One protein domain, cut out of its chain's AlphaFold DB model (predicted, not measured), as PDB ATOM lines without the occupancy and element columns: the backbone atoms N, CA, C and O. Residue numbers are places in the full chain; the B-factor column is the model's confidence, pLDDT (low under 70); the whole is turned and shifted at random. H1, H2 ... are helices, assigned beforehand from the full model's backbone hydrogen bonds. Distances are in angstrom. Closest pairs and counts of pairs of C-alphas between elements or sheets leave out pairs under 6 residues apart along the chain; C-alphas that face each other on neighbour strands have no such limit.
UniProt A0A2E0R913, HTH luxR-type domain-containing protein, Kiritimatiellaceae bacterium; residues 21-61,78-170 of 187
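AT A GLANCE: This is residues 21 to 61 and 78 to 170 of the 187 residues of the protein "HTH luxR-type domain-containing protein" of Kiritimatiellaceae bacterium (UniProt A0A2E0R913). A long single helix, H1, runs past one side of a compact body of six shorter helices, H2 to H7, and its residues 21 to 41 stick out free. In the body, H3, H4 and H6 pack on H5 in crossed fashion. The printed part has 134 residues with seven named helices, H1 to H7 in chain order, and no named strand: all helix. It is loose, with a radius of gyration of the C-alphas of 18.2 A, and spans 66 by 31 by 26 A, a length that H1 makes.

IN THESE COORDINATES: Find C-alpha 21 at (-24.180, 42.437, -36.870); from there H1, residues 21 to 61, runs 59.9 A to C-alpha 61 at (32.330, 42.912, -56.776). Past the cut come H2, residues 80 to 88, H3, residues 91 to 101, 15.4 A, and H4, residues 106 to 113. Then read H5, residues 117 to 130, 20.1 A, H6, residues 136 to 147, 16.1 A, and H7, residues 152 to 158, ending at C-alpha 158, (33.400, 36.906, -47.528).

HOW THE PARTS SIT: Start at H5, the hub. With residues 123 to 127 alone it touches H3, about perpendicular at 90 degrees; the closest C-alphas, Gln 93 and Val 127, are 6.1 A apart. H5 touches H4 at 86 degrees, C-alphas 110 and 117 being closest at 5.2 A. H3 touches H6, closest at C-alphas 101 and 140, 4.9 A. H1 is close to but not clearly touching H5, C-alphas 46 and 119 at 7.7 A. H7 stands likewise to H2, C-alphas 158 and 87 at 5.2 A. In H1 to H7 every O i to N i+4 pair is within hydrogen-bond range.

THE WHOLE: The C-alphas of Ser 21 and Leu 78 are farthest apart, 66.7 A. Residues 62 to 77 are not printed; C-alphas 61 and 78 are 18.6 A apart. The links printed whole are tight. Mean pLDDT of the printed part is 88.3; residues 50, 51, 53, 54, 57 and 61 are under 70.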
ATOM      1  N   SER A  21     -24.798  43.498 -36.062       83.88
ATOM      2  CA  SER A  21     -24.180  42.437 -36.870       83.88
ATOM      3  C   SER A  21     -23.604  42.955 -38.196       83.88
ATOM      4  O   SER A  21     -22.505  42.561 -38.583       83.88
ATOM      5  N   LEU A  22     -24.298  43.882 -38.868       82.62
ATOM      6  CA  LEU A  22     -23.779  44.555 -40.062       82.62
ATOM      7  C   LEU A  22     -22.547  45.407 -39.738       82.62
ATOM      8  O   LEU A  22     -21.583  45.381 -40.495       82.62
ATOM      9  N   MET A  23     -22.555  46.120 -38.607       85.25
ATOM     10  CA  MET A  23     -21.404  46.904 -38.154       85.25
ATOM     11  C   MET A  23     -20.185  46.011 -37.880       85.25
ATOM     12  O   MET A  23     -19.097  46.335 -38.339       85.25
ATOM     13  N   GLU A  24     -20.354  44.871 -37.200       84.81
ATOM     14  CA  GLU A  24     -19.265  43.909 -36.964       84.81
ATOM     15  C   GLU A  24     -18.699  43.330 -38.262       84.81
ATOM     16  O   GLU A  24     -17.489  43.164 -38.394       84.81
ATOM     17  N   MET A  25     -19.567  43.012 -39.223       86.06
ATOM     18  CA  MET A  25     -19.153  42.454 -40.506       86.06
ATOM     19  C   MET A  25     -18.366  43.478 -41.334       86.06
ATOM     20  O   MET A  25     -17.337  43.133 -41.912       86.06
ATOM     21  N   VAL A  26     -18.801  44.744 -41.330       86.94
ATOM     22  CA  VAL A  26     -18.063  45.856 -41.950       86.94
ATOM     23  C   VAL A  26     -16.723  46.075 -41.246       86.94
ATOM     24  O   VAL A  26     -15.708  46.173 -41.925       86.94
ATOM     25  N   LEU A  27     -16.689  46.069 -39.907       87.25
ATOM     26  CA  LEU A  27     -15.445  46.232 -39.146       87.25
ATOM     27  C   LEU A  27     -14.441  45.114 -39.452       87.25
ATOM     28  O   LEU A  27     -13.267  45.386 -39.671       87.25
ATOM     29  N   LYS A  28     -14.897  43.855 -39.499       83.44
ATOM     30  CA  LYS A  28     -14.044  42.709 -39.851       83.44
ATOM     31  C   LYS A  28     -13.508  42.815 -41.275       83.44
ATOM     32  O   LYS A  28     -12.339  42.528 -41.491       83.44
ATOM     33  N   SER A  29     -14.339  43.253 -42.222       83.75
ATOM     34  CA  SER A  29     -13.903  43.481 -43.604       83.75
ATOM     35  C   SER A  29     -12.840  44.577 -43.685       83.75
ATOM     36  O   SER A  29     -11.845  44.393 -44.373       83.75
ATOM     37  N   GLN A  30     -13.017  45.680 -42.949       82.00
ATOM     38  CA  GLN A  30     -12.042  46.774 -42.894       82.00
ATOM     39  C   GLN A  30     -10.727  46.337 -42.247       82.00
ATOM     40  O   GLN A  30      -9.664  46.585 -42.806       82.00
ATOM     41  N   LEU A  31     -10.786  45.622 -41.119       81.19
ATOM     42  CA  LEU A  31      -9.596  45.076 -40.461       81.19
ATOM     43  C   LEU A  31      -8.839  44.110 -41.377       81.19
ATOM     44  O   LEU A  31      -7.615  44.138 -41.426       81.19
ATOM     45  N   GLN A  32      -9.560  43.285 -42.136       81.56
ATOM     46  CA  GLN A  32      -8.939  42.350 -43.065       81.56
ATOM     47  C   GLN A  32      -8.344  43.051 -44.294       81.56
ATOM     48  O   GLN A  32      -7.289  42.649 -44.776       81.56
ATOM     49  N   GLU A  33      -8.968  44.120 -44.793       82.56
ATOM     50  CA  GLU A  33      -8.370  44.979 -45.822       82.56
ATOM     51  C   GLU A  33      -7.088  45.658 -45.321       82.56
ATOM     52  O   GLU A  33      -6.078  45.637 -46.024       82.56
ATOM     53  N   GLU A  34      -7.087  46.194 -44.098       80.69
ATOM     54  CA  GLU A  34      -5.893  46.779 -43.474       80.69
ATOM     55  C   GLU A  34      -4.771  45.745 -43.286       80.69
ATOM     56  O   GLU A  34      -3.602  46.030 -43.569       80.69
ATOM     57  N   GLU A  35      -5.114  44.526 -42.864       76.38
ATOM     58  CA  GLU A  35      -4.164  43.424 -42.705       76.38
ATOM     59  C   GLU A  35      -3.550  43.010 -44.051       76.38
ATOM     60  O   GLU A  35      -2.324  42.909 -44.163       76.38
ATOM     61  N   ASN A  36      -4.371  42.891 -45.098       74.31
ATOM     62  CA  ASN A  36      -3.915  42.587 -46.458       74.31
ATOM     63  C   ASN A  36      -2.970  43.673 -47.005       74.31
ATOM     64  O   ASN A  36      -1.955  43.367 -47.637       74.31
ATOM     65  N   VAL A  37      -3.269  44.952 -46.752       78.94
ATOM     66  CA  VAL A  37      -2.402  46.076 -47.147       78.94
ATOM     67  C   VAL A  37      -1.072  46.024 -46.391       78.94
ATOM     68  O   VAL A  37      -0.009  46.176 -46.997       78.94
ATOM     69  N   SER A  38      -1.107  45.755 -45.085       74.38
ATOM     70  CA  SER A  38       0.093  45.590 -44.258       74.38
ATOM     71  C   SER A  38       0.974  44.440 -44.756       74.38
ATOM     72  O   SER A  38       2.196  44.584 -44.869       74.38
ATOM     73  N   GLU A  39       0.367  43.313 -45.131       74.94
ATOM     74  CA  GLU A  39       1.077  42.174 -45.711       74.94
ATOM     75  C   GLU A  39       1.690  42.507 -47.080       74.94
ATOM     76  O   GLU A  39       2.862  42.204 -47.322       74.94
ATOM     77  N   SER A  40       0.956  43.216 -47.942       78.25
ATOM     78  CA  SER A  40       1.471  43.688 -49.233       78.25
ATOM     79  C   SER A  40       2.700  44.586 -49.065       78.25
ATOM     80  O   SER A  40       3.707  44.404 -49.752       78.25
ATOM     81  N   ILE A  41       2.665  45.518 -48.110       81.56
ATOM     82  CA  ILE A  41       3.801  46.403 -47.812       81.56
ATOM     83  C   ILE A  41       5.003  45.591 -47.307       81.56
ATOM     84  O   ILE A  41       6.138  45.842 -47.715       81.56
ATOM     85  N   ARG A  42       4.779  44.583 -46.455       75.00
ATOM     86  CA  ARG A  42       5.844  43.681 -45.974       75.00
ATOM     87  C   ARG A  42       6.500  42.902 -47.120       75.00
ATOM     88  O   ARG A  42       7.727  42.765 -47.149       75.00
ATOM     89  N   LEU A  43       5.703  42.423 -48.073       72.94
ATOM     90  CA  LEU A  43       6.190  41.730 -49.268       72.94
ATOM     91  C   LEU A  43       7.030  42.658 -50.153       72.94
ATOM     92  O   LEU A  43       8.119  42.271 -50.590       72.94
ATOM     93  N   GLU A  44       6.571  43.889 -50.389       78.44
ATOM     94  CA  GLU A  44       7.332  44.876 -51.160       78.44
ATOM     95  C   GLU A  44       8.636  45.282 -50.477       78.44
ATOM     96  O   GLU A  44       9.665  45.346 -51.151       78.44
ATOM     97  N   LEU A  45       8.632  45.484 -49.155       76.19
ATOM     98  CA  LEU A  45       9.846  45.768 -48.387       76.19
ATOM     99  C   LEU A  45      10.863  44.637 -48.526       76.19
ATOM    100  O   LEU A  45      11.996  44.894 -48.918       76.19
ATOM    101  N   THR A  46      10.448  43.383 -48.336       71.25
ATOM    102  CA  THR A  46      11.349  42.226 -48.493       71.25
ATOM    103  C   THR A  46      11.898  42.135 -49.925       71.25
ATOM    104  O   THR A  46      13.067  41.823 -50.170       71.25
ATOM    105  N   ARG A  47      11.066  42.454 -50.922       75.00
ATOM    106  CA  ARG A  47      11.496  42.513 -52.323       75.00
ATOM    107  C   ARG A  47      12.478  43.659 -52.579       75.00
ATOM    108  O   ARG A  47      13.353  43.527 -53.430       75.00
ATOM    109  N   MET A  48      12.341  44.786 -51.889       78.94
ATOM    110  CA  MET A  48      13.296  45.886 -51.975       78.94
ATOM    111  C   MET A  48      14.606  45.551 -51.269       78.94
ATOM    112  O   MET A  48      15.651  45.798 -51.857       78.94
ATOM    113  N   GLU A  49      14.569  44.927 -50.093       74.25
ATOM    114  CA  GLU A  49      15.759  44.451 -49.377       74.25
ATOM    115  C   GLU A  49      16.567  43.486 -50.248       74.25
ATOM    116  O   GLU A  49      17.742  43.721 -50.505       74.25
ATOM    117  N   THR A  50      15.915  42.477 -50.833       66.12
ATOM    118  CA  THR A  50      16.589  41.544 -51.754       66.12
ATOM    119  C   THR A  50      17.165  42.247 -52.988       66.12
ATOM    120  O   THR A  50      18.258  41.908 -53.437       66.12
ATOM    121  N   LYS A  51      16.478  43.260 -53.537       65.19
ATOM    122  CA  LYS A  51      17.012  44.080 -54.638       65.19
ATOM    123  C   LYS A  51      18.196  44.947 -54.200       65.19
ATOM    124  O   LYS A  51      19.130  45.107 -54.983       65.19
ATOM    125  N   LEU A  52      18.166  45.534 -53.006       75.12
ATOM    126  CA  LEU A  52      19.269  46.336 -52.472       75.12
ATOM    127  C   LEU A  52      20.497  45.465 -52.230       75.12
ATOM    128  O   LEU A  52      21.577  45.825 -52.688       75.12
ATOM    129  N   ASP A  53      20.302  44.287 -51.647       66.44
ATOM    130  CA  ASP A  53      21.334  43.271 -51.459       66.44
ATOM    131  C   ASP A  53      22.020  42.921 -52.786       66.44
ATOM    132  O   ASP A  53      23.240  43.009 -52.895       66.44
ATOM    133  N   THR A  54      21.250  42.643 -53.847       62.56
ATOM    134  CA  THR A  54      21.847  42.342 -55.165       62.56
ATOM    135  C   THR A  54      22.657  43.503 -55.743       62.56
ATOM    136  O   THR A  54      23.659  43.283 -56.416       62.56
ATOM    137  N   LYS A  55      22.248  44.752 -55.489       71.44
ATOM    138  CA  LYS A  55      22.984  45.935 -55.955       71.44
ATOM    139  C   LYS A  55      24.256  46.154 -55.140       71.44
ATOM    140  O   LYS A  55      25.283  46.497 -55.719       71.44
ATOM    141  N   MET A  56      24.199  45.928 -53.828       72.56
ATOM    142  CA  MET A  56      25.370  45.953 -52.949       72.56
ATOM    143  C   MET A  56      26.395  44.899 -53.378       72.56
ATOM    144  O   MET A  56      27.575  45.221 -53.492       72.56
ATOM    145  N   ASP A  57      25.950  43.681 -53.706       62.94
ATOM    146  CA  ASP A  57      26.815  42.599 -54.200       62.94
ATOM    147  C   ASP A  57      27.561  43.014 -55.487       62.94
ATOM    148  O   ASP A  57      28.771  42.806 -55.608       62.94
ATOM    149  N   VAL A  58      26.876  43.678 -56.429       71.81
ATOM    150  CA  VAL A  58      27.501  44.217 -57.654       71.81
ATOM    151  C   VAL A  58      28.551  45.279 -57.326       71.81
ATOM    152  O   VAL A  58      29.648  45.246 -57.886       71.81
ATOM    153  N   ILE A  59      28.251  46.196 -56.403       77.06
ATOM    154  CA  ILE A  59      29.182  47.261 -56.006       77.06
ATOM    155  C   ILE A  59      30.429  46.672 -55.334       77.06
ATOM    156  O   ILE A  59      31.547  47.028 -55.702       77.06
ATOM    157  N   ILE A  60      30.262  45.732 -54.402       72.81
ATOM    158  CA  ILE A  60      31.378  45.058 -53.721       72.81
ATOM    159  C   ILE A  60      32.244  44.294 -54.731       72.81
ATOM    160  O   ILE A  60      33.474  44.358 -54.668       72.81
ATOM    161  N   SER A  61      31.623  43.617 -55.701       63.72
ATOM    162  CA  SER A  61      32.330  42.912 -56.776       63.72
ATOM    163  C   SER A  61      33.159  43.860 -57.656       63.72
ATOM    164  O   SER A  61      34.331  43.586 -57.946       63.72
ATOM    165  N   LEU A  78      39.210  24.624 -53.594       81.62
ATOM    166  CA  LEU A  78      37.988  25.378 -53.910       81.62
ATOM    167  C   LEU A  78      37.969  25.910 -55.343       81.62
ATOM    168  O   LEU A  78      38.909  26.544 -55.826       81.62
ATOM    169  N   THR A  79      36.842  25.708 -56.023       88.25
ATOM    170  CA  THR A  79      36.620  26.247 -57.367       88.25
ATOM    171  C   THR A  79      36.288  27.740 -57.324       88.25
ATOM    172  O   THR A  79      35.643  28.239 -56.399       88.25
ATOM    173  N   THR A  80      36.620  28.470 -58.393       86.75
ATOM    174  CA  THR A  80      36.240  29.887 -58.548       86.75
ATOM    175  C   THR A  80      34.729  30.109 -58.409       86.75
ATOM    176  O   THR A  80      34.298  31.133 -57.882       86.75
ATOM    177  N   SER A  81      33.907  29.154 -58.856       86.69
ATOM    178  CA  SER A  81      32.448  29.202 -58.709       86.69
ATOM    179  C   SER A  81      31.983  29.114 -57.257       86.69
ATOM    180  O   SER A  81      31.030  29.796 -56.896       86.69
ATOM    181  N   GLU A  82      32.653  28.323 -56.420       90.56
ATOM    182  CA  GLU A  82      32.319  28.176 -54.997       90.56
ATOM    183  C   GLU A  82      32.672  29.440 -54.209       90.56
ATOM    184  O   GLU A  82      31.858  29.936 -53.427       90.56
ATOM    185  N   ILE A  83      33.834  30.033 -54.497       89.44
ATOM    186  CA  ILE A  83      34.237  31.323 -53.919       89.44
ATOM    187  C   ILE A  83      33.277  32.434 -54.372       89.44
ATOM    188  O   ILE A  83      32.844  33.260 -53.568       89.44
ATOM    189  N   SER A  84      32.900  32.443 -55.655       88.75
ATOM    190  CA  SER A  84      31.922  33.394 -56.200       88.75
ATOM    191  C   SER A  84      30.545  33.239 -55.547       88.75
ATOM    192  O   SER A  84      29.903  34.239 -55.229       88.75
ATOM    193  N   TYR A  85      30.111  32.002 -55.283       92.25
ATOM    194  CA  TYR A  85      28.873  31.733 -54.558       92.25
ATOM    195  C   TYR A  85      28.903  32.331 -53.148       92.25
ATOM    196  O   TYR A  85      27.988  33.081 -52.811       92.25
ATOM    197  N   LEU A  86      29.955  32.074 -52.357       93.19
ATOM    198  CA  LEU A  86      30.080  32.652 -51.014       93.19
ATOM    199  C   LEU A  86      30.129  34.177 -51.045       93.19
ATOM    200  O   LEU A  86      29.387  34.816 -50.312       93.19
ATOM    201  N   ARG A  87      30.936  34.764 -51.935       90.69
ATOM    202  CA  ARG A  87      30.990  36.223 -52.124       90.69
ATOM    203  C   ARG A  87      29.628  36.804 -52.489       90.69
ATOM    204  O   ARG A  87      29.314  37.939 -52.141       90.69
ATOM    205  N   GLY A  88      28.848  36.032 -53.234       88.62
ATOM    206  CA  GLY A  88      27.514  36.392 -53.649       88.62
ATOM    207  C   GLY A  88      26.492  36.327 -52.526       88.62
ATOM    208  O   GLY A  88      25.431  36.889 -52.720       88.62
ATOM    209  N   LEU A  89      26.720  35.672 -51.385       93.38
ATOM    210  CA  LEU A  89      25.753  35.652 -50.283       93.38
ATOM    211  C   LEU A  89      25.817  36.955 -49.470       93.38
ATOM    212  O   LEU A  89      26.876  37.548 -49.279       93.38
ATOM    213  N   THR A  90      24.673  37.411 -48.954       91.69
ATOM    214  CA  THR A  90      24.640  38.478 -47.936       91.69
ATOM    215  C   THR A  90      24.867  37.911 -46.541       91.69
ATOM    216  O   THR A  90      24.667  36.719 -46.324       91.69
ATOM    217  N   THR A  91      25.237  38.732 -45.555       94.44
ATOM    218  CA  THR A  91      25.507  38.244 -44.187       94.44
ATOM    219  C   THR A  91      24.307  37.520 -43.571       94.44
ATOM    220  O   THR A  91      24.457  36.430 -43.022       94.44
ATOM    221  N   ARG A  92      23.083  38.024 -43.788       94.56
ATOM    222  CA  ARG A  92      21.841  37.312 -43.426       94.56
ATOM    223  C   ARG A  92      21.706  35.960 -44.137       94.56
ATOM    224  O   ARG A  92      21.253  34.989 -43.540       94.56
ATOM    225  N   GLN A  93      22.102  35.869 -45.406       96.00
ATOM    226  CA  GLN A  93      22.085  34.612 -46.162       96.00
ATOM    227  C   GLN A  93      23.175  33.635 -45.698       96.00
ATOM    228  O   GLN A  93      22.917  32.435 -45.695       96.00
ATOM    229  N   HIS A  94      24.337  34.118 -45.246       97.88
ATOM    230  CA  HIS A  94      25.343  33.292 -44.569       97.88
ATOM    231  C   HIS A  94      24.794  32.696 -43.267       97.88
ATOM    232  O   HIS A  94      24.933  31.492 -43.061       97.88
ATOM    233  N   CYS A  95      24.094  33.492 -42.447       97.56
ATOM    234  CA  CYS A  95      23.426  32.995 -41.234       97.56
ATOM    235  C   CYS A  95      22.467  31.845 -41.576       97.56
ATOM    236  O   CYS A  95      22.499  30.773 -40.973       97.56
ATOM    237  N   VAL A  96      21.641  32.044 -42.608       98.00
ATOM    238  CA  VAL A  96      20.694  31.032 -43.091       98.00
ATOM    239  C   VAL A  96      21.420  29.794 -43.603       98.00
ATOM    240  O   VAL A  96      21.016  28.690 -43.262       98.00
ATOM    241  N   ALA A  97      22.493  29.941 -44.380       98.06
ATOM    242  CA  ALA A  97      23.256  28.813 -44.908       98.06
ATOM    243  C   ALA A  97      23.879  27.948 -43.792       98.06
ATOM    244  O   ALA A  97      23.763  26.722 -43.848       98.06
ATOM    245  N   GLN A  98      24.432  28.564 -42.740       98.31
ATOM    246  CA  GLN A  98      24.926  27.839 -41.560       98.31
ATOM    247  C   GLN A  98      23.801  27.124 -40.802       98.31
ATOM    248  O   GLN A  98      23.939  25.960 -40.431       98.31
ATOM    249  N   MET A  99      22.650  27.774 -40.621       98.31
ATOM    250  CA  MET A  99      21.490  27.145 -39.982       98.31
ATOM    251  C   MET A  99      20.918  25.989 -40.810       98.31
ATOM    252  O   MET A  99      20.516  24.968 -40.245       98.31
ATOM    253  N   LEU A 100      20.903  26.113 -42.143       98.12
ATOM    254  CA  LEU A 100      20.520  25.033 -43.055       98.12
ATOM    255  C   LEU A 100      21.471  23.841 -42.932       98.12
ATOM    256  O   LEU A 100      20.992  22.709 -42.931       98.12
ATOM    257  N   LEU A 101      22.777  24.097 -42.796       97.38
ATOM    258  CA  LEU A 101      23.794  23.069 -42.575       97.38
ATOM    259  C   LEU A 101      23.550  22.264 -41.293       97.38
ATOM    260  O   LEU A 101      23.739  21.052 -41.297       97.38
ATOM    261  N   GLN A 102      23.053  22.911 -40.238       97.38
ATOM    262  CA  GLN A 102      22.654  22.248 -38.991       97.38
ATOM    263  C   GLN A 102      21.232  21.653 -39.023       97.38
ATOM    264  O   GLN A 102      20.746  21.143 -38.019       97.38
ATOM    265  N   GLY A 103      20.529  21.712 -40.160       97.06
ATOM    266  CA  GLY A 103      19.185  21.142 -40.300       97.06
ATOM    267  C   GLY A 103      18.045  21.992 -39.724       97.06
ATOM    268  O   GLY A 103      16.916  21.511 -39.651       97.06
ATOM    269  N   SER A 104      18.294  23.257 -39.377       97.69
ATOM    270  CA  SER A 104      17.324  24.145 -38.711       97.69
ATOM    271  C   SER A 104      16.046  24.351 -39.523       97.69
ATOM    272  O   SER A 104      16.091  24.630 -40.727       97.69
ATOM    273  N   LEU A 105      14.877  24.272 -38.894       97.81
ATOM    274  CA  LEU A 105      13.607  24.525 -39.572       97.81
ATOM    275  C   LEU A 105      13.429  26.024 -39.849       97.81
ATOM    276  O   LEU A 105      14.089  26.875 -39.258       97.81
ATOM    277  N   ASN A 106      12.492  26.378 -40.734       96.44
ATOM    278  CA  ASN A 106      12.204  27.793 -41.015       96.44
ATOM    279  C   ASN A 106      11.730  28.543 -39.762       96.44
ATOM    280  O   ASN A 106      11.994  29.733 -39.634       96.44
ATOM    281  N   LYS A 107      11.061  27.839 -38.838       97.00
ATOM    282  CA  LYS A 107      10.671  28.370 -37.529       97.00
ATOM    283  C   LYS A 107      11.894  28.700 -36.667       97.00
ATOM    284  O   LYS A 107      11.921  29.751 -36.043       97.00
ATOM    285  N   ASP A 108      12.909  27.841 -36.666       97.50
ATOM    286  CA  ASP A 108      14.126  28.049 -35.875       97.50
ATOM    287  C   ASP A 108      14.936  29.221 -36.440       97.50
ATOM    288  O   ASP A 108      15.319  30.124 -35.703       97.50
ATOM    289  N   ILE A 109      15.081  29.270 -37.770       96.81
ATOM    290  CA  ILE A 109      15.703  30.393 -38.489       96.81
ATOM    291  C   ILE A 109      14.990  31.709 -38.161       96.81
ATOM    292  O   ILE A 109      15.637  32.718 -37.890       96.81
ATOM    293  N   ALA A 110      13.656  31.698 -38.175       93.56
ATOM    294  CA  ALA A 110      12.843  32.861 -37.847       93.56
ATOM    295  C   ALA A 110      13.093  33.356 -36.417       93.56
ATOM    296  O   ALA A 110      13.279  34.555 -36.218       93.56
ATOM    297  N   ASN A 111      13.165  32.437 -35.450       94.88
ATOM    298  CA  ASN A 111      13.441  32.768 -34.054       94.88
ATOM    299  C   ASN A 111      14.829  33.400 -33.886       94.88
ATOM    300  O   ASN A 111      14.941  34.474 -33.297       94.88
ATOM    301  N   VAL A 112      15.872  32.775 -34.444       94.81
ATOM    302  CA  VAL A 112      17.265  33.246 -34.321       94.81
ATOM    303  C   VAL A 112      17.453  34.608 -34.987       94.81
ATOM    304  O   VAL A 112      18.088  35.501 -34.431       94.81
ATOM    305  N   MET A 113      16.866  34.795 -36.170       91.38
ATOM    306  CA  MET A 113      16.973  36.044 -36.923       91.38
ATOM    307  C   MET A 113      15.935  37.094 -36.517       91.38
ATOM    308  O   MET A 113      15.948  38.173 -37.090       91.38
ATOM    309  N   GLN A 114      15.038  36.808 -35.566       91.44
ATOM    310  CA  GLN A 114      13.938  37.688 -35.142       91.44
ATOM    311  C   GLN A 114      13.033  38.177 -36.298       91.44
ATOM    312  O   GLN A 114      12.570  39.320 -36.316       91.44
ATOM    313  N   VAL A 115      12.753  37.303 -37.268       86.50
ATOM    314  CA  VAL A 115      11.870  37.573 -38.420       86.50
ATOM    315  C   VAL A 115      10.643  36.659 -38.411       86.50
ATOM    316  O   VAL A 115      10.557  35.721 -37.628       86.50
ATOM    317  N   SER A 116       9.678  36.894 -39.304       85.88
ATOM    318  CA  SER A 116       8.555  35.962 -39.479       85.88
ATOM    319  C   SER A 116       8.999  34.653 -40.148       85.88
ATOM    320  O   SER A 116       9.936  34.639 -40.950       85.88
ATOM    321  N   GLU A 117       8.274  33.554 -39.918       91.25
ATOM    322  CA  GLU A 117       8.537  32.282 -40.615       91.25
ATOM    323  C   GLU A 117       8.410  32.418 -42.145       91.25
ATOM    324  O   GLU A 117       9.132  31.766 -42.905       91.25
ATOM    325  N   ASN A 118       7.523  33.297 -42.622       84.38
ATOM    326  CA  ASN A 118       7.392  33.586 -44.048       84.38
ATOM    327  C   ASN A 118       8.641  34.301 -44.594       84.38
ATOM    328  O   ASN A 118       9.159  33.944 -45.649       84.38
ATOM    329  N   THR A 119       9.189  35.253 -43.840       86.19
ATOM    330  CA  THR A 119      10.453  35.922 -44.174       86.19
ATOM    331  C   THR A 119      11.621  34.930 -44.175       86.19
ATOM    332  O   THR A 119      12.420  34.923 -45.112       86.19
ATOM    333  N   ALA A 120      11.682  34.016 -43.201       92.19
ATOM    334  CA  ALA A 120      12.673  32.939 -43.189       92.19
ATOM    335  C   ALA A 120      12.575  32.050 -44.445       92.19
ATOM    336  O   ALA A 120      13.596  31.747 -45.064       92.19
ATOM    337  N   LYS A 121      11.358  31.699 -44.898       89.69
ATOM    338  CA  LYS A 121      11.136  30.974 -46.170       89.69
ATOM    339  C   LYS A 121      11.717  31.724 -47.371       89.69
ATOM    340  O   LYS A 121      12.328  31.099 -48.241       89.69
ATOM    341  N   LEU A 122      11.548  33.046 -47.426       89.50
ATOM    342  CA  LEU A 122      12.104  33.879 -48.496       89.50
ATOM    343  C   LEU A 122      13.636  33.885 -48.472       89.50
ATOM    344  O   LEU A 122      14.254  33.733 -49.528       89.50
ATOM    345  N   HIS A 123      14.254  33.973 -47.293       91.81
ATOM    346  CA  HIS A 123      15.709  33.878 -47.174       91.81
ATOM    347  C   HIS A 123      16.246  32.505 -47.596       91.81
ATOM    348  O   HIS A 123      17.193  32.445 -48.381       91.81
ATOM    349  N   VAL A 124      15.617  31.407 -47.160       96.25
ATOM    350  CA  VAL A 124      15.991  30.048 -47.598       96.25
ATOM    351  C   VAL A 124      15.880  29.920 -49.118       96.25
ATOM    352  O   VAL A 124      16.795  29.411 -49.764       96.25
ATOM    353  N   ARG A 125      14.804  30.443 -49.719       93.00
ATOM    354  CA  ARG A 125      14.648  30.466 -51.180       93.00
ATOM    355  C   ARG A 125      15.776  31.243 -51.861       93.00
ATOM    356  O   ARG A 125      16.289  30.774 -52.873       93.00
ATOM    357  N   ALA A 126      16.171  32.395 -51.321       89.31
ATOM    358  CA  ALA A 126      17.265  33.193 -51.868       89.31
ATOM    359  C   ALA A 126      18.610  32.445 -51.820       89.31
ATOM    360  O   ALA A 126      19.343  32.467 -52.809       89.31
ATOM    361  N   VAL A 127      18.900  31.728 -50.727       95.81
ATOM    362  CA  VAL A 127      20.102  30.880 -50.606       95.81
ATOM    363  C   VAL A 127      20.095  29.764 -51.654       95.81
ATOM    364  O   VAL A 127      21.082  29.606 -52.371       95.81
ATOM    365  N   CYS A 128      18.978  29.042 -51.813       93.88
ATOM    366  CA  CYS A 128      18.848  28.004 -52.843       93.88
ATOM    367  C   CYS A 128      19.031  28.568 -54.261       93.88
ATOM    368  O   CYS A 128      19.723  27.970 -55.081       93.88
ATOM    369  N   MET A 129      18.448  29.737 -54.546       92.12
ATOM    370  CA  MET A 129      18.591  30.399 -55.846       92.12
ATOM    371  C   MET A 129      20.042  30.792 -56.135       92.12
ATOM    372  O   MET A 129      20.513  30.545 -57.242       92.12
ATOM    373  N   LYS A 130      20.766  31.359 -55.156       89.50
ATOM    374  CA  LYS A 130      22.189  31.707 -55.320       89.50
ATOM    375  C   LYS A 130      23.074  30.466 -55.487       89.50
ATOM    376  O   LYS A 130      24.051  30.527 -56.221       89.50
ATOM    377  N   ALA A 131      22.699  29.341 -54.879       90.25
ATOM    378  CA  ALA A 131      23.367  28.050 -55.063       90.25
ATOM    379  C   ALA A 131      22.957  27.322 -56.362       90.25
ATOM    380  O   ALA A 131      23.496  26.261 -56.656       90.25
ATOM    381  N   ASN A 132      22.019  27.875 -57.143       92.06
ATOM    382  CA  ASN A 132      21.459  27.265 -58.355       92.06
ATOM    383  C   ASN A 132      20.839  25.868 -58.127       92.06
ATOM    384  O   ASN A 132      20.963  24.966 -58.955       92.06
ATOM    385  N   VAL A 133      20.151  25.690 -56.998       94.19
ATOM    386  CA  VAL A 133      19.513  24.425 -56.596       94.19
ATOM    387  C   VAL A 133      18.044  24.620 -56.247       94.19
ATOM    388  O   VAL A 133      17.574  25.735 -56.008       94.19
ATOM    389  N   ARG A 134      17.288  23.518 -56.225       91.88
ATOM    390  CA  ARG A 134      15.840  23.556 -55.959       91.88
ATOM    391  C   ARG A 134      15.491  23.158 -54.536       91.88
ATOM    392  O   ARG A 134      14.425  23.543 -54.055       91.88
ATOM    393  N   SER A 135      16.362  22.410 -53.864       95.19
ATOM    394  CA  SER A 135      16.115  21.951 -52.501       95.19
ATOM    395  C   SER A 135      17.089  22.567 -51.500       95.19
ATOM    396  O   SER A 135      18.268  22.785 -51.771       95.19
ATOM    397  N   ARG A 136      16.587  22.811 -50.288       96.88
ATOM    398  CA  ARG A 136      17.416  23.254 -49.159       96.88
ATOM    399  C   ARG A 136      18.477  22.225 -48.754       96.88
ATOM    400  O   ARG A 136      19.512  22.610 -48.227       96.88
ATOM    401  N   SER A 137      18.218  20.938 -49.006       97.06
ATOM    402  CA  SER A 137      19.175  19.856 -48.744       97.06
ATOM    403  C   SER A 137      20.371  19.951 -49.694       97.06
ATOM    404  O   SER A 137      21.512  19.952 -49.249       97.06
ATOM    405  N   GLU A 138      20.119  20.151 -50.994       96.31
ATOM    406  CA  GLU A 138      21.174  20.420 -51.981       96.31
ATOM    407  C   GLU A 138      21.977  21.674 -51.623       96.31
ATOM    408  O   GLU A 138      23.206  21.638 -51.644       96.31
ATOM    409  N   ALA A 139      21.302  22.760 -51.226       96.62
ATOM    410  CA  ALA A 139      21.976  23.991 -50.813       96.62
ATOM    411  C   ALA A 139      22.900  23.759 -49.607       96.62
ATOM    412  O   ALA A 139      24.036  24.223 -49.601       96.62
ATOM    413  N   SER A 140      22.434  22.997 -48.612       97.12
ATOM    414  CA  SER A 140      23.229  22.616 -47.444       97.12
ATOM    415  C   SER A 140      24.444  21.761 -47.818       97.12
ATOM    416  O   SER A 140      25.528  22.015 -47.301       97.12
ATOM    417  N   MET A 141      24.299  20.797 -48.733       96.12
ATOM    418  CA  MET A 141      25.410  19.947 -49.177       96.12
ATOM    419  C   MET A 141      26.488  20.737 -49.924       96.12
ATOM    420  O   MET A 141      27.674  20.545 -49.658       96.12
ATOM    421  N   ILE A 142      26.087  21.646 -50.822       94.69
ATOM    422  CA  ILE A 142      27.024  22.543 -51.511       94.69
ATOM    423  C   ILE A 142      27.737  23.417 -50.486       94.69
ATOM    424  O   ILE A 142      28.961  23.461 -50.467       94.69
ATOM    425  N   TYR A 143      26.983  24.071 -49.602       96.44
ATOM    426  CA  TYR A 143      27.560  24.949 -48.594       96.44
ATOM    427  C   TYR A 143      28.543  24.204 -47.681       96.44
ATOM    428  O   TYR A 143      29.647  24.702 -47.481       96.44
ATOM    429  N   LYS A 144      28.200  22.984 -47.231       96.00
ATOM    430  CA  LYS A 144      29.079  22.103 -46.442       96.00
ATOM    431  C   LYS A 144      30.432  21.899 -47.113       96.00
ATOM    432  O   LYS A 144      31.467  22.142 -46.508       96.00
ATOM    433  N   ARG A 145      30.415  21.485 -48.384       94.19
ATOM    434  CA  ARG A 145      31.639  21.250 -49.153       94.19
ATOM    435  C   ARG A 145      32.531  22.488 -49.156       94.19
ATOM    436  O   ARG A 145      33.742  22.353 -49.060       94.19
ATOM    437  N   ILE A 146      31.949  23.677 -49.276       94.31
ATOM    438  CA  ILE A 146      32.737  24.907 -49.338       94.31
ATOM    439  C   ILE A 146      33.322  25.243 -47.966       94.31
ATOM    440  O   ILE A 146      34.513  25.520 -47.881       94.31
ATOM    441  N   VAL A 147      32.516  25.188 -46.901       93.94
ATOM    442  CA  VAL A 147      32.988  25.520 -45.545       93.94
ATOM    443  C   VAL A 147      34.034  24.538 -45.018       93.94
ATOM    444  O   VAL A 147      34.920  24.952 -44.284       93.94
ATOM    445  N   ASP A 148      33.987  23.272 -45.445       93.31
ATOM    446  CA  ASP A 148      34.983  22.258 -45.075       93.31
ATOM    447  C   ASP A 148      36.366  22.521 -45.714       93.31
ATOM    448  O   ASP A 148      37.367  21.987 -45.242       93.31
ATOM    449  N   ASN A 149      36.433  23.324 -46.787       92.56
ATOM    450  CA  ASN A 149      37.653  23.542 -47.582       92.56
ATOM    451  C   ASN A 149      38.111  25.010 -47.639       92.56
ATOM    452  O   ASN A 149      39.131  25.304 -48.268       92.56
ATOM    453  N   ILE A 150      37.368  25.939 -47.033       91.81
ATOM    454  CA  ILE A 150      37.728  27.359 -46.993       91.81
ATOM    455  C   ILE A 150      38.552  27.677 -45.748       91.81
ATOM    456  O   ILE A 150      38.307  27.143 -44.668       91.81
ATOM    457  N   ASP A 151      39.508  28.592 -45.890       91.88
ATOM    458  CA  ASP A 151      40.213  29.143 -44.740       91.88
ATOM    459  C   ASP A 151      39.261  30.008 -43.879       91.88
ATOM    460  O   ASP A 151      38.494  30.808 -44.431       91.88
ATOM    461  N   PRO A 152      39.279  29.887 -42.538       92.94
ATOM    462  CA  PRO A 152      38.391  30.660 -41.670       92.94
ATOM    463  C   PRO A 152      38.505  32.183 -41.827       92.94
ATOM    464  O   PRO A 152      37.483  32.870 -41.757       92.94
ATOM    465  N   GLU A 153      39.703  32.725 -42.075       91.50
ATOM    466  CA  GLU A 153      39.892  34.167 -42.285       91.50
ATOM    467  C   GLU A 153      39.331  34.605 -43.641       91.50
ATOM    468  O   GLU A 153      38.694  35.655 -43.752       91.50
ATOM    469  N   GLU A 154      39.503  33.778 -44.677       91.44
ATOM    470  CA  GLU A 154      38.889  34.020 -45.985       91.44
ATOM    471  C   GLU A 154      37.355  34.007 -45.881       91.44
ATOM    472  O   GLU A 154      36.684  34.911 -46.391       91.44
ATOM    473  N   TYR A 155      36.784  33.040 -45.153       95.06
ATOM    474  CA  TYR A 155      35.346  32.994 -44.895       95.06
ATOM    475  C   TYR A 155      34.855  34.249 -44.166       95.06
ATOM    476  O   TYR A 155      33.846  34.828 -44.571       95.06
ATOM    477  N   LEU A 156      35.570  34.692 -43.125       94.12
ATOM    478  CA  LEU A 156      35.211  35.869 -42.330       94.12
ATOM    479  C   LEU A 156      35.130  37.138 -43.191       94.12
ATOM    480  O   LEU A 156      34.227  37.962 -43.019       94.12
ATOM    481  N   GLN A 157      36.039  37.284 -44.156       89.81
ATOM    482  CA  GLN A 157      36.010  38.393 -45.109       89.81
ATOM    483  C   GLN A 157      34.802  38.302 -46.051       89.81
ATOM    484  O   GLN A 157      34.101  39.297 -46.253       89.81
ATOM    485  N   LEU A 158      34.521  37.118 -46.603       90.69
ATOM    486  CA  LEU A 158      33.400  36.906 -47.528       90.69
ATOM    487  C   LEU A 158      32.036  37.092 -46.849       90.69
ATOM    488  O   LEU A 158      31.128  37.688 -47.429       90.69
ATOM    489  N   SER A 159      31.909  36.645 -45.600       93.62
ATOM    490  CA  SER A 159      30.684  36.747 -44.805       93.62
ATOM    491  C   SER A 159      30.435  38.142 -44.219       93.62
ATOM    492  O   SER A 159      29.372  38.387 -43.636       93.62
ATOM    493  N   ARG A 160      31.383  39.071 -44.413       92.75
ATOM    494  CA  ARG A 160      31.396  40.429 -43.846       92.75
ATOM    495  C   ARG A 160      31.427  40.424 -42.310       92.75
ATOM    496  O   ARG A 160      30.750  41.228 -41.675       92.75
ATOM    497  N   GLY A 161      32.216  39.522 -41.722       91.50
ATOM    498  CA  GLY A 161      32.496  39.483 -40.281       91.50
ATOM    499  C   GLY A 161      31.752  38.409 -39.485       91.50
ATOM    500  O   GLY A 161      31.896  38.374 -38.267       91.50
ATOM    501  N   LEU A 162      30.989  37.523 -40.135       96.19
ATOM    502  CA  LEU A 162      30.340  36.386 -39.471       96.19
ATOM    503  C   LEU A 162      31.295  35.174 -39.429       96.19
ATOM    504  O   LEU A 162      31.714  34.724 -40.499       96.19
ATOM    505  N   PRO A 163      31.622  34.605 -38.255       97.00
ATOM    506  CA  PRO A 163      32.435  33.390 -38.163       97.00
ATOM    507  C   PRO A 163      31.793  32.189 -38.863       97.00
ATOM    508  O   PRO A 163      30.569  32.098 -38.966       97.00
ATOM    509  N   ILE A 164      32.612  31.250 -39.342       96.06
ATOM    510  CA  ILE A 164      32.159  30.049 -40.071       96.06
ATOM    511  C   ILE A 164      31.314  29.099 -39.211       96.06
ATOM    512  O   ILE A 164      30.427  28.411 -39.710       96.06
ATOM    513  N   ASP A 165      31.566  29.119 -37.911       95.56
ATOM    514  CA  ASP A 165      30.984  28.301 -36.858       95.56
ATOM    515  C   ASP A 165      29.989  29.080 -35.980       95.56
ATOM    516  O   ASP A 165      29.532  28.551 -34.966       95.56
ATOM    517  N   TRP A 166      29.624  30.308 -36.379       96.69
ATOM    518  CA  TRP A 166      28.749  31.212 -35.623       96.69
ATOM    519  C   TRP A 166      27.512  30.505 -35.063       96.69
ATOM    520  O   TRP A 166      27.250  30.590 -33.868       96.69
ATOM    521  N   PHE A 167      26.776  29.764 -35.897       97.00
ATOM    522  CA  PHE A 167      25.535  29.136 -35.441       97.00
ATOM    523  C   PHE A 167      25.760  27.960 -34.477       97.00
ATOM    524  O   PHE A 167      24.963  27.742 -33.568       97.00
ATOM    525  N   VAL A 168      26.843  27.197 -34.655       96.00
ATOM    526  CA  VAL A 168      27.182  26.076 -33.758       96.00
ATOM    527  C   VAL A 168      27.595  26.600 -32.384       96.00
ATOM    528  O   VAL A 168      27.276  25.988 -31.368       96.00
ATOM    529  N   ASN A 169      28.257  27.756 -32.367       95.62
ATOM    530  CA  ASN A 169      28.754  28.425 -31.172       95.62
ATOM    531  C   ASN A 169      27.893  29.632 -30.778       95.62
ATOM    532  O   ASN A 169      28.408  30.588 -30.197       95.62
ATOM    533  N   LEU A 170      26.594  29.605 -31.095       93.44
ATOM    534  CA  LEU A 170      25.687  30.714 -30.816       93.44
ATOM    535  C   LEU A 170      25.612  30.977 -29.302       93.44
ATOM    536  O   LEU A 170      25.347  30.069 -28.514       93.44
TER     537      LEU A 170